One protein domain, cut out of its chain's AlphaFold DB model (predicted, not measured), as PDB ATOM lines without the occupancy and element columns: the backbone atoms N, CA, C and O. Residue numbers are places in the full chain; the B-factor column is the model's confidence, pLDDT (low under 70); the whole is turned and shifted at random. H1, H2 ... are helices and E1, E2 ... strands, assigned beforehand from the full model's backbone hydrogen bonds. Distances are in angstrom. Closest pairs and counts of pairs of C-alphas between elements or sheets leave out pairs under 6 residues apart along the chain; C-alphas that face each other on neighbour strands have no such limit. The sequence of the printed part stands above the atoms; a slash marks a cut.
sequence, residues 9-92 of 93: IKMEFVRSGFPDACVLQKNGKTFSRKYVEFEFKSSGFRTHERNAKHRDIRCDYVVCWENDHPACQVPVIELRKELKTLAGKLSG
ATOM      1  N   ILE A   9     152.341  82.906 142.780       95.69
ATOM      2  CA  ILE A   9     152.006  82.923 141.347       95.69
ATOM      3  C   ILE A   9     153.156  82.478 140.444       95.69
ATOM      4  O   ILE A   9     152.935  82.190 139.271       95.69
ATOM      5  N   LYS A  10     154.389  82.459 140.958       95.69
ATOM      6  CA  LYS A  10     155.583  82.069 140.206       95.69
ATOM      7  C   LYS A  10     156.681  81.624 141.162       95.69
ATOM      8  O   LYS A  10     156.898  82.274 142.178       95.69
ATOM      9  N   MET A  11     157.400  80.573 140.789       97.19
ATOM     10  CA  MET A  11     158.675  80.200 141.395       97.19
ATOM     11  C   MET A  11     159.807  80.827 140.574       97.19
ATOM     12  O   MET A  11     159.817  80.715 139.348       97.19
ATOM     13  N   GLU A  12     160.707  81.559 141.224       98.00
ATOM     14  CA  GLU A  12     161.852  82.199 140.565       98.00
ATOM     15  C   GLU A  12     163.085  81.298 140.561       98.00
ATOM     16  O   GLU A  12     163.778  81.239 139.548       98.00
ATOM     17  N   PHE A  13     163.350  80.584 141.658       98.44
ATOM     18  CA  PHE A  13     164.408  79.579 141.714       98.44
ATOM     19  C   PHE A  13     164.098  78.474 142.722       98.44
ATOM     20  O   PHE A  13     163.328  78.682 143.663       98.44
ATOM     21  N   VAL A  14     164.784  77.345 142.529       98.44
ATOM     22  CA  VAL A  14     165.009  76.274 143.509       98.44
ATOM     23  C   VAL A  14     166.500  75.955 143.498       98.44
ATOM     24  O   VAL A  14     167.119  75.955 142.431       98.44
ATOM     25  N   ARG A  15     167.094  75.717 144.663       97.88
ATOM     26  CA  ARG A  15     168.526  75.450 144.830       97.88
ATOM     27  C   ARG A  15     168.775  74.540 146.034       97.88
ATOM     28  O   ARG A  15     167.864  74.269 146.797       97.88
ATOM     29  N   SER A  16     170.024  74.112 146.208       96.56
ATOM     30  CA  SER A  16     170.471  73.263 147.324       96.56
ATOM     31  C   SER A  16     170.966  74.036 148.556       96.56
ATOM     32  O   SER A  16     171.554  73.440 149.454       96.56
ATOM     33  N   GLY A  17     170.875  75.367 148.551       96.00
ATOM     34  CA  GLY A  17     171.407  76.220 149.613       96.00
ATOM     35  C   GLY A  17     170.301  77.010 150.292       96.00
ATOM     36  O   GLY A  17     169.358  77.411 149.624       96.00
ATOM     37  N   PHE A  18     170.469  77.310 151.579       97.19
ATOM     38  CA  PHE A  18     169.453  77.984 152.385       97.19
ATOM     39  C   PHE A  18     169.200  79.445 151.956       97.19
ATOM     40  O   PHE A  18     170.157  80.221 151.832       97.19
ATOM     41  N   PRO A  19     167.937  79.882 151.786       97.94
ATOM     42  CA  PRO A  19     166.721  79.073 151.666       97.94
ATOM     43  C   PRO A  19     166.593  78.407 150.290       97.94
ATOM     44  O   PRO A  19     167.082  78.964 149.294       97.94
ATOM     45  N   ASP A  20     165.904  77.270 150.241       98.62
ATOM     46  CA  ASP A  20     165.777  76.410 149.056       98.62
ATOM     47  C   ASP A  20     165.148  77.094 147.841       98.62
ATOM     48  O   ASP A  20     165.513  76.792 146.703       98.62
ATOM     49  N   ALA A  21     164.199  78.012 148.038       98.62
ATOM     50  CA  ALA A  21     163.446  78.606 146.936       98.62
ATOM     51  C   ALA A  21     163.089  80.084 147.126       98.62
ATOM     52  O   ALA A  21     163.076  80.629 148.231       98.62
ATOM     53  N   CYS A  22     162.741  80.730 146.009       98.50
ATOM     54  CA  CYS A  22     162.101  82.045 145.976       98.50
ATOM     55  C   CYS A  22     160.831  81.990 145.131       98.50
ATOM     56  O   CYS A  22     160.832  81.464 144.016       98.50
ATOM     57  N   VAL A  23     159.752  82.568 145.651       97.94
ATOM     58  CA  VAL A  23     158.454  82.671 144.987       97.94
ATOM     59  C   VAL A  23     157.983  84.122 144.933       97.94
ATOM     60  O   VAL A  23     158.261  84.925 145.825       97.94
ATOM     61  N   LEU A  24     157.229  84.467 143.891       97.69
ATOM     62  CA  LEU A  24     156.476  85.715 143.828       97.69
ATOM     63  C   LEU A  24     155.097  85.508 144.450       97.69
ATOM     64  O   LEU A  24     154.266  84.765 143.921       97.69
ATOM     65  N   GLN A  25     154.858  86.207 145.555       96.25
ATOM     66  CA  GLN A  25     153.555  86.304 146.199       96.25
ATOM     67  C   GLN A  25     152.830  87.557 145.706       96.25
ATOM     68  O   GLN A  25     153.385  88.658 145.751       96.25
ATOM     69  N   LYS A  26     151.590  87.399 145.234       95.56
ATOM     70  CA  LYS A  26     150.733  88.510 144.810       95.56
ATOM     71  C   LYS A  26     149.977  89.090 146.007       95.56
ATOM     72  O   LYS A  26     149.250  88.370 146.683       95.56
ATOM     73  N   ASN A  27     150.084  90.403 146.204       91.38
ATOM     74  CA  ASN A  27     149.380  91.161 147.239       91.38
ATOM     75  C   ASN A  27     148.568  92.281 146.572       91.38
ATOM     76  O   ASN A  27     149.068  93.369 146.290       91.38
ATOM     77  N   GLY A  28     147.305  92.003 146.236       90.06
ATOM     78  CA  GLY A  28     146.479  92.936 145.463       90.06
ATOM     79  C   GLY A  28     147.063  93.195 144.066       90.06
ATOM     80  O   GLY A  28     147.058  92.303 143.214       90.06
ATOM     81  N   LYS A  29     147.550  94.420 143.824       93.06
ATOM     82  CA  LYS A  29     148.197  94.831 142.560       93.06
ATOM     83  C   LYS A  29     149.727  94.709 142.580       93.06
ATOM     84  O   LYS A  29     150.347  94.929 141.545       93.06
ATOM     85  N   THR A  30     150.335  94.383 143.720       95.69
ATOM     86  CA  THR A  30     151.795  94.297 143.864       95.69
ATOM     87  C   THR A  30     152.266  92.851 143.989       95.69
ATOM     88  O   THR A  30     151.480  91.929 144.231       95.69
ATOM     89  N   PHE A  31     153.573  92.657 143.816       95.75
ATOM     90  CA  PHE A  31     154.241  91.369 143.968       95.75
ATOM     91  C   PHE A  31     155.414  91.522 144.926       95.75
ATOM     92  O   PHE A  31     156.167  92.491 144.839       95.75
ATOM     93  N   SER A  32     155.585  90.559 145.827       96.62
ATOM     94  CA  SER A  32     156.730  90.499 146.734       96.62
ATOM     95  C   SER A  32     157.449  89.170 146.593       96.62
ATOM     96  O   SER A  32     156.800  88.122 146.567       96.62
ATOM     97  N   ARG A  33     158.783  89.213 146.582       97.88
ATOM     98  CA  ARG A  33     159.610  88.018 146.747       97.88
ATOM     99  C   ARG A  33     159.452  87.455 148.151       97.88
ATOM    100  O   ARG A  33     159.501  88.204 149.139       97.88
ATOM    101  N   LYS A  34     159.265  86.144 148.208       98.06
ATOM    102  CA  LYS A  34     159.180  85.349 149.424       98.06
ATOM    103  C   LYS A  34     160.127  84.174 149.311       98.06
ATOM    104  O   LYS A  34     160.132  83.490 148.292       98.06
ATOM    105  N   TYR A  35     160.914  83.969 150.350       98.44
ATOM    106  CA  TYR A  35     161.870  82.880 150.414       98.44
ATOM    107  C   TYR A  35     161.289  81.714 151.202       98.44
ATOM    108  O   TYR A  35     160.611  81.927 152.208       98.44
ATOM    109  N   VAL A  36     161.522  80.501 150.718       98.50
ATOM    110  CA  VAL A  36     160.883  79.288 151.227       98.50
ATOM    111  C   VAL A  36     161.948  78.242 151.500       98.50
ATOM    112  O   VAL A  36     162.790  78.008 150.634       98.50
ATOM    113  N   GLU A  37     161.869  77.613 152.668       98.62
ATOM    114  CA  GLU A  37     162.585  76.375 152.966       98.62
ATOM    115  C   GLU A  37     161.641  75.180 152.844       98.62
ATOM    116  O   GLU A  37     160.499  75.236 153.321       98.62
ATOM    117  N   PHE A  38     162.109  74.109 152.208       98.44
ATOM    118  CA  PHE A  38     161.376  72.857 152.114       98.44
ATOM    119  C   PHE A  38     161.896  71.856 153.132       98.44
ATOM    120  O   PHE A  38     163.077  71.546 153.193       98.44
ATOM    121  N   GLU A  39     160.978  71.272 153.888       98.31
ATOM    122  CA  GLU A  39     161.319  70.283 154.900       98.31
ATOM    123  C   GLU A  39     160.393  69.074 154.807       98.31
ATOM    124  O   GLU A  39     159.214  69.191 154.479       98.31
ATOM    125  N   PHE A  40     160.873  67.882 155.159       98.19
ATOM    126  CA  PHE A  40     159.935  66.771 155.350       98.19
ATOM    127  C   PHE A  40     159.086  67.007 156.612       98.19
ATOM    128  O   PHE A  40     157.856  66.936 156.571       98.19
ATOM    129  N   LYS A  41     159.744  67.373 157.716       98.44
ATOM    130  CA  LYS A  41     159.133  67.755 158.994       98.44
ATOM    131  C   LYS A  41     159.565  69.166 159.368       98.44
ATOM    132  O   LYS A  41     160.755  69.451 159.295       98.44
ATOM    133  N   SER A  42     158.651  70.031 159.808       98.19
ATOM    134  CA  SER A  42     159.001  71.426 160.145       98.19
ATOM    135  C   SER A  42     160.074  71.556 161.238       98.19
ATOM    136  O   SER A  42     160.761  72.572 161.304       98.19
ATOM    137  N   SER A  43     160.282  70.534 162.071       97.94
ATOM    138  CA  SER A  43     161.381  70.481 163.039       97.94
ATOM    139  C   SER A  43     162.784  70.449 162.423       97.94
ATOM    140  O   SER A  43     163.729  70.836 163.116       97.94
ATOM    141  N   GLY A  44     162.935  70.068 161.147       97.44
ATOM    142  CA  GLY A  44     164.204  70.155 160.408       97.44
ATOM    143  C   GLY A  44     164.753  71.585 160.362       97.44
ATOM    144  O   GLY A  44     165.943  71.811 160.623       97.44
ATOM    145  N   PHE A  45     163.840  72.560 160.261       97.56
ATOM    146  CA  PHE A  45     164.148  73.989 160.211       97.56
ATOM    147  C   PHE A  45     164.933  74.493 161.433       97.56
ATOM    148  O   PHE A  45     165.691  75.459 161.336       97.56
ATOM    149  N   ARG A  46     164.852  73.804 162.584       96.38
ATOM    150  CA  ARG A  46     165.623  74.143 163.797       96.38
ATOM    151  C   ARG A  46     167.129  74.179 163.548       96.38
ATOM    152  O   ARG A  46     167.854  74.891 164.243       96.38
ATOM    153  N   THR A  47     167.618  73.405 162.581       95.62
ATOM    154  CA  THR A  47     169.029  73.425 162.173       95.62
ATOM    155  C   THR A  47     169.417  74.791 161.605       95.62
ATOM    156  O   THR A  47     170.501  75.297 161.900       95.62
ATOM    157  N   HIS A  48     168.512  75.432 160.866       95.62
ATOM    158  CA  HIS A  48     168.701  76.761 160.290       95.62
ATOM    159  C   HIS A  48     168.555  77.851 161.355       95.62
ATOM    160  O   HIS A  48     169.399  78.739 161.424       95.62
ATOM    161  N   GLU A  49     167.591  77.729 162.273       92.88
ATOM    162  CA  GLU A  49     167.436  78.656 163.410       92.88
ATOM    163  C   GLU A  49     168.675  78.685 164.326       92.88
ATOM    164  O   GLU A  49     169.032  79.722 164.890       92.88
ATOM    165  N   ARG A  50     169.355  77.543 164.487       94.62
ATOM    166  CA  ARG A  50     170.565  77.414 165.320       94.62
ATOM    167  C   ARG A  50     171.845  77.824 164.596       94.62
ATOM    168  O   ARG A  50     172.856  78.074 165.253       94.62
ATOM    169  N   ASN A  51     171.829  77.892 163.268       96.38
ATOM    170  CA  ASN A  51     172.998  78.252 162.481       96.38
ATOM    171  C   ASN A  51     173.152  79.778 162.426       96.38
ATOM    172  O   ASN A  51     172.332  80.481 161.841       96.38
ATOM    173  N   ALA A  52     174.247  80.291 162.995       94.81
ATOM    174  CA  ALA A  52     174.511  81.727 163.061       94.81
ATOM    175  C   ALA A  52     174.476  82.422 161.690       94.81
ATOM    176  O   ALA A  52     173.939  83.516 161.603       94.81
ATOM    177  N   LYS A  53     174.972  81.775 160.625       95.12
ATOM    178  CA  LYS A  53     174.945  82.339 159.265       95.12
ATOM    179  C   LYS A  53     173.534  82.393 158.688       95.12
ATOM    180  O   LYS A  53     173.234  83.276 157.899       95.12
ATOM    181  N   HIS A  54     172.688  81.426 159.036       95.50
ATOM    182  CA  HIS A  54     171.330  81.338 158.504       95.50
ATOM    183  C   HIS A  54     170.378  82.313 159.196       95.50
ATOM    184  O   HIS A  54     169.443  82.780 158.557       95.50
ATOM    185  N   ARG A  55     170.637  82.683 160.457       91.19
ATOM    186  CA  ARG A  55     169.816  83.663 161.190       91.19
ATOM    187  C   ARG A  55     169.769  85.049 160.544       91.19
ATOM    188  O   ARG A  55     168.768  85.738 160.692       91.19
ATOM    189  N   ASP A  56     170.811  85.427 159.807       94.25
ATOM    190  CA  ASP A  56     170.872  86.707 159.089       94.25
ATOM    191  C   ASP A  56     170.289  86.618 157.665       94.25
ATOM    192  O   ASP A  56     170.224  87.614 156.941       94.25
ATOM    193  N   ILE A  57     169.858  85.427 157.235       95.81
ATOM    194  CA  ILE A  57     169.280  85.187 155.915       95.81
ATOM    195  C   ILE A  57     167.760  85.176 156.034       95.81
ATOM    196  O   ILE A  57     167.168  84.440 156.820       95.81
ATOM    197  N   ARG A  58     167.102  85.975 155.192       96.38
ATOM    198  CA  ARG A  58     165.642  86.020 155.132       96.38
ATOM    199  C   ARG A  58     165.076  84.687 154.632       96.38
ATOM    200  O   ARG A  58     165.325  84.301 153.494       96.38
ATOM    201  N   CYS A  59     164.232  84.065 155.448       98.00
ATOM    202  CA  CYS A  59     163.331  82.982 155.068       98.00
ATOM    203  C   CYS A  59     161.918  83.364 155.530       98.00
ATOM    204  O   CYS A  59     161.731  83.744 156.682       98.00
ATOM    205  N   ASP A  60     160.944  83.373 154.619       97.62
ATOM    206  CA  ASP A  60     159.589  83.860 154.902       97.62
ATOM    207  C   ASP A  60     158.609  82.729 155.245       97.62
ATOM    208  O   ASP A  60     157.615  82.989 155.918       97.62
ATOM    209  N   TYR A  61     158.854  81.510 154.757       97.75
ATOM    210  CA  TYR A  61     157.981  80.356 154.965       97.75
ATOM    211  C   TYR A  61     158.788  79.068 155.105       97.75
ATOM    212  O   TYR A  61     159.784  78.874 154.411       97.75
ATOM    213  N   VAL A  62     158.262  78.144 155.904       98.19
ATOM    214  CA  VAL A  62     158.595  76.720 155.803       98.19
ATOM    215  C   VAL A  62     157.436  76.014 155.118       98.19
ATOM    216  O   VAL A  62     156.286  76.144 155.536       98.19
ATOM    217  N   VAL A  63     157.721  75.252 154.069       97.88
ATOM    218  CA  VAL A  63     156.753  74.347 153.446       97.88
ATOM    219  C   VAL A  63     157.171  72.928 153.793       97.88
ATOM    220  O   VAL A  63     158.270  72.504 153.446       97.88
ATOM    221  N   CYS A  64     156.300  72.186 154.476       98.06
ATOM    222  CA  CYS A  64     156.628  70.842 154.933       98.06
ATOM    223  C   CYS A  64     155.537  69.812 154.662       98.06
ATOM    224  O   CYS A  64     154.375  70.153 154.442       98.06
ATOM    225  N   TRP A  65     155.898  68.529 154.698       98.06
ATOM    226  CA  TRP A  65     154.905  67.458 154.635       98.06
ATOM    227  C   TRP A  65     154.126  67.336 155.949       98.06
ATOM    228  O   TRP A  65     152.898  67.265 155.928       98.06
ATOM    229  N   GLU A  66     154.827  67.361 157.084       98.06
ATOM    230  CA  GLU A  66     154.258  67.223 158.430       98.06
ATOM    231  C   GLU A  66     154.745  68.362 159.335       98.06
ATOM    232  O   GLU A  66     155.945  68.618 159.422       98.06
ATOM    233  N   ASN A  67     153.823  69.062 160.003       97.56
ATOM    234  CA  ASN A  67     154.189  70.110 160.952       97.56
ATOM    235  C   ASN A  67     154.268  69.546 162.380       97.56
ATOM    236  O   ASN A  67     153.248  69.428 163.061       97.56
ATOM    237  N   ASP A  68     155.480  69.227 162.831       97.81
ATOM    238  CA  ASP A  68     155.801  68.751 164.184       97.81
ATOM    239  C   ASP A  68     156.487  69.828 165.053       97.81
ATOM    240  O   ASP A  68     156.844  69.589 166.210       97.81
ATOM    241  N   HIS A  69     156.643  71.042 164.520       95.75
ATOM    242  CA  HIS A  69     157.235  72.188 165.197       95.75
ATOM    243  C   HIS A  69     156.241  73.361 165.312       95.75
ATOM    244  O   HIS A  69     156.311  74.326 164.552       95.75
ATOM    245  N   PRO A  70     155.338  73.342 166.312       90.31
ATOM    246  CA  PRO A  70     154.295  74.364 166.457       90.31
ATOM    247  C   PRO A  70     154.824  75.753 166.846       90.31
ATOM    248  O   PRO A  70     154.123  76.742 166.681       90.31
ATOM    249  N   ALA A  71     156.051  75.826 167.365       93.12
ATOM    250  CA  ALA A  71     156.716  77.060 167.779       93.12
ATOM    251  C   ALA A  71     157.740  77.567 166.742       93.12
ATOM    252  O   ALA A  71     158.689  78.250 167.119       93.12
ATOM    253  N   CYS A  72     157.598  77.174 165.470       94.62
ATOM    254  CA  CYS A  72     158.477  77.635 164.396       94.62
ATOM    255  C   CYS A  72     158.403  79.163 164.263       94.62
ATOM    256  O   CYS A  72     157.317  79.744 164.323       94.62
ATOM    257  N   GLN A  73     159.555  79.815 164.090       92.44
ATOM    258  CA  GLN A  73     159.636  81.282 164.058       92.44
ATOM    259  C   GLN A  73     159.015  81.910 162.802       92.44
ATOM    260  O   GLN A  73     158.732  83.108 162.790       92.44
ATOM    261  N   VAL A  74     158.794  81.114 161.755       95.00
ATOM    262  CA  VAL A  74     158.184  81.547 160.496       95.00
ATOM    263  C   VAL A  74     156.896  80.763 160.221       95.00
ATOM    264  O   VAL A  74     156.735  79.646 160.717       95.00
ATOM    265  N   PRO A  75     155.961  81.314 159.428       95.88
ATOM    266  CA  PRO A  75     154.759  80.593 159.024       95.88
ATOM    267  C   PRO A  75     155.072  79.242 158.361       95.88
ATOM    268  O   PRO A  75     155.882  79.164 157.434       95.88
ATOM    269  N   VAL A  76     154.375  78.192 158.806       97.12
ATOM    270  CA  VAL A  76     154.515  76.824 158.287       97.12
ATOM    271  C   VAL A  76     153.302  76.455 157.433       97.12
ATOM    272  O   VAL A  76     152.161  76.551 157.887       97.12
ATOM    273  N   ILE A  77     153.553  75.989 156.213       96.06
ATOM    274  CA  ILE A  77     152.548  75.446 155.294       96.06
ATOM    275  C   ILE A  77     152.689  73.921 155.282       96.06
ATOM    276  O   ILE A  77     153.672  73.388 154.771       96.06
ATOM    277  N   GLU A  78     151.702  73.214 155.835       96.75
ATOM    278  CA  GLU A  78     151.699  71.748 155.909       96.75
ATOM    279  C   GLU A  78     150.963  71.128 154.712       96.75
ATOM    280  O   GLU A  78     149.730  71.057 154.676       96.75
ATOM    281  N   LEU A  79     151.721  70.607 153.749       95.75
ATOM    282  CA  LEU A  79     151.198  70.058 152.499       95.75
ATOM    283  C   LEU A  79     150.243  68.880 152.710       95.75
ATOM    284  O   LEU A  79     149.255  68.765 151.986       95.75
ATOM    285  N   ARG A  80     150.471  68.020 153.714       95.25
ATOM    286  CA  ARG A  80     149.571  66.889 153.995       95.25
ATOM    287  C   ARG A  80     148.162  67.349 154.388       95.25
ATOM    288  O   ARG A  80     147.189  66.686 154.026       95.25
ATOM    289  N   LYS A  81     148.030  68.465 155.115       93.44
ATOM    290  CA  LYS A  81     146.728  69.070 155.454       93.44
ATOM    291  C   LYS A  81     146.117  69.785 154.258       93.44
ATOM    292  O   LYS A  81     144.939  69.572 153.977       93.44
ATOM    293  N   GLU A  82     146.913  70.561 153.525       91.62
ATOM    294  CA  GLU A  82     146.451  71.253 152.316       91.62
ATOM    295  C   GLU A  82     145.904  70.270 151.272       91.62
ATOM    296  O   GLU A  82     144.818  70.478 150.734       91.62
ATOM    297  N   LEU A  83     146.583  69.139 151.049       91.25
ATOM    298  CA  LEU A  83     146.115  68.094 150.135       91.25
ATOM    299  C   LEU A  83     144.780  67.486 150.561       91.25
ATOM    300  O   LEU A  83     143.915  67.292 149.712       91.25
ATOM    301  N   LYS A  84     144.577  67.205 151.855       90.62
ATOM    302  CA  LYS A  84     143.283  66.708 152.353       90.62
ATOM    303  C   LYS A  84     142.169  67.723 152.109       90.62
ATOM    304  O   LYS A  84     141.089  67.349 151.662       90.62
ATOM    305  N   THR A  85     142.448  69.000 152.358       88.44
ATOM    306  CA  THR A  85     141.511  70.098 152.100       88.44
ATOM    307  C   THR A  85     141.172  70.206 150.613       88.44
ATOM    308  O   THR A  85     140.006  70.364 150.260       88.44
ATOM    309  N   LEU A  86     142.167  70.102 149.729       86.25
ATOM    310  CA  LEU A  86     141.967  70.131 148.279       86.25
ATOM    311  C   LEU A  86     141.182  68.913 147.785       86.25
ATOM    312  O   LEU A  86     140.234  69.076 147.023       86.25
ATOM    313  N   ALA A  87     141.526  67.713 148.253       86.56
ATOM    314  CA  ALA A  87     140.818  66.486 147.902       86.56
ATOM    315  C   ALA A  87     139.346  66.541 148.336       86.56
ATOM    316  O   ALA A  87     138.472  66.262 147.523       86.56
ATOM    317  N   GLY A  88     139.064  66.987 149.567       85.50
ATOM    318  CA  GLY A  88     137.694  67.145 150.065       85.50
ATOM    319  C   GLY A  88     136.862  68.142 149.252       85.50
ATOM    320  O   GLY A  88     135.675  67.920 149.029       85.50
ATOM    321  N   LYS A  89     137.486  69.221 148.757       81.00
ATOM    322  CA  LYS A  89     136.836  70.179 147.845       81.00
ATOM    323  C   LYS A  89     136.531  69.568 146.478       81.00
ATOM    324  O   LYS A  89     135.497  69.883 145.905       81.00
ATOM    325  N   LEU A  90     137.424  68.725 145.957       77.88
ATOM    326  CA  LEU A  90     137.255  68.072 144.655       77.88
ATOM    327  C   LEU A  90     136.225  66.939 144.691       77.88
ATOM    328  O   LEU A  90     135.546  66.728 143.699       77.88
ATOM    329  N   SER A  91     136.089  66.230 145.815       78.50
ATOM    330  CA  SER A  91     135.104  65.151 145.986       78.50
ATOM    331  C   SER A  91     133.681  65.636 146.291       78.50
ATOM    332  O   SER A  91     132.766  64.824 146.346       78.50
ATOM    333  N   GLY A  92     133.508  66.929 146.584       60.16
ATOM    334  CA  GLY A  92     132.205  67.565 146.803       60.16
ATOM    335  C   GLY A  92     131.608  68.217 145.548       60.16
ATOM    336  O   GLY A  92     130.616  68.934 145.673       60.16
TER     337      GLY A  92
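Overview. This is residues 9 to 92 of the 93 residues of an uncharacterized protein of Bdellovibrionales bacterium RIFOXYD1_FULL_53_11 (UniProt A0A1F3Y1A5). One strongly twisted sheet of five strands forms the body, its long strand E3 joining the hairpin strands E1 and E2 to E4 and E5; H1 packs on the sheet by E3 and E4, with H2 beyond it. H3 leads off from E5, and residues 84 to 92 stick out as an arm. The 84 printed residues have three named helices and five named strands, in the order E1 E2 E3 H1 H2 E4 E5 H3; the sheet, E1 E2 E3 E4 E5, is mixed, as is the class. The whole is only just compact, close to loose, with a radius of gyration of the C-alphas of 14.1 A and spans of 47 by 34 by 22 A.

Arrangement. E1, residues 9 to 14, E2, residues 21 to 27, and E3, residues 30 to 41, form a meander, each strand the antiparallel neighbour of the one before, in two hairpins; N 12 and O 22 are 2.8 A apart, N 23 and O 34 2.8 A. H1, residues 42 to 50, is on the sheet at a height of 9.6 A, over E3 and slantwise to the strands, at 51 degrees to E3 on the local plane. H2, residues 52 to 55, is not on the sheet; it and H1 only just touch, only at the corner by their link, with 3 pairs of C-alphas within 8 A, the closest those of His 48 and His 54, 5.6 A. E4, residues 61 to 66, is parallel to E3, with N 39 and O 63 3.0 A apart; E3, H1, H2 and E4 make a strand-helix-strand unit, two parallel neighbour strands with helices between, its crossover right-handed. E5, residues 76 to 78, is parallel to E4, with N 77 and O 62 2.8 A apart. H3, residues 79 to 90, only grazes the sheet with residues 79 to 83; its closest C-alphas to E4 are those of Leu 79 and Trp 65, 5.0 A. In H3 every O i to N i+4 pair is within hydrogen-bond range; in H1 2 of 5 are, beside 5 of 6 O i to N i+3 pairs, and H2 is too short for an O i to N i+4 pair.

Along the chain. E1 begins at C-alpha 9, (152.006, 82.923, 141.347). E3 is 31.4 A long, E2 18.9 A and H3 16.1 A. H3 ends at C-alpha 90, (137.255, 68.072, 144.655).

Size, cuts and confidence. The C-alphas of Ala 52 and Gly 92, the two farthest apart, are 47.5 A apart. The printed part has no cut and no long link. Residue 92 is under pLDDT 70.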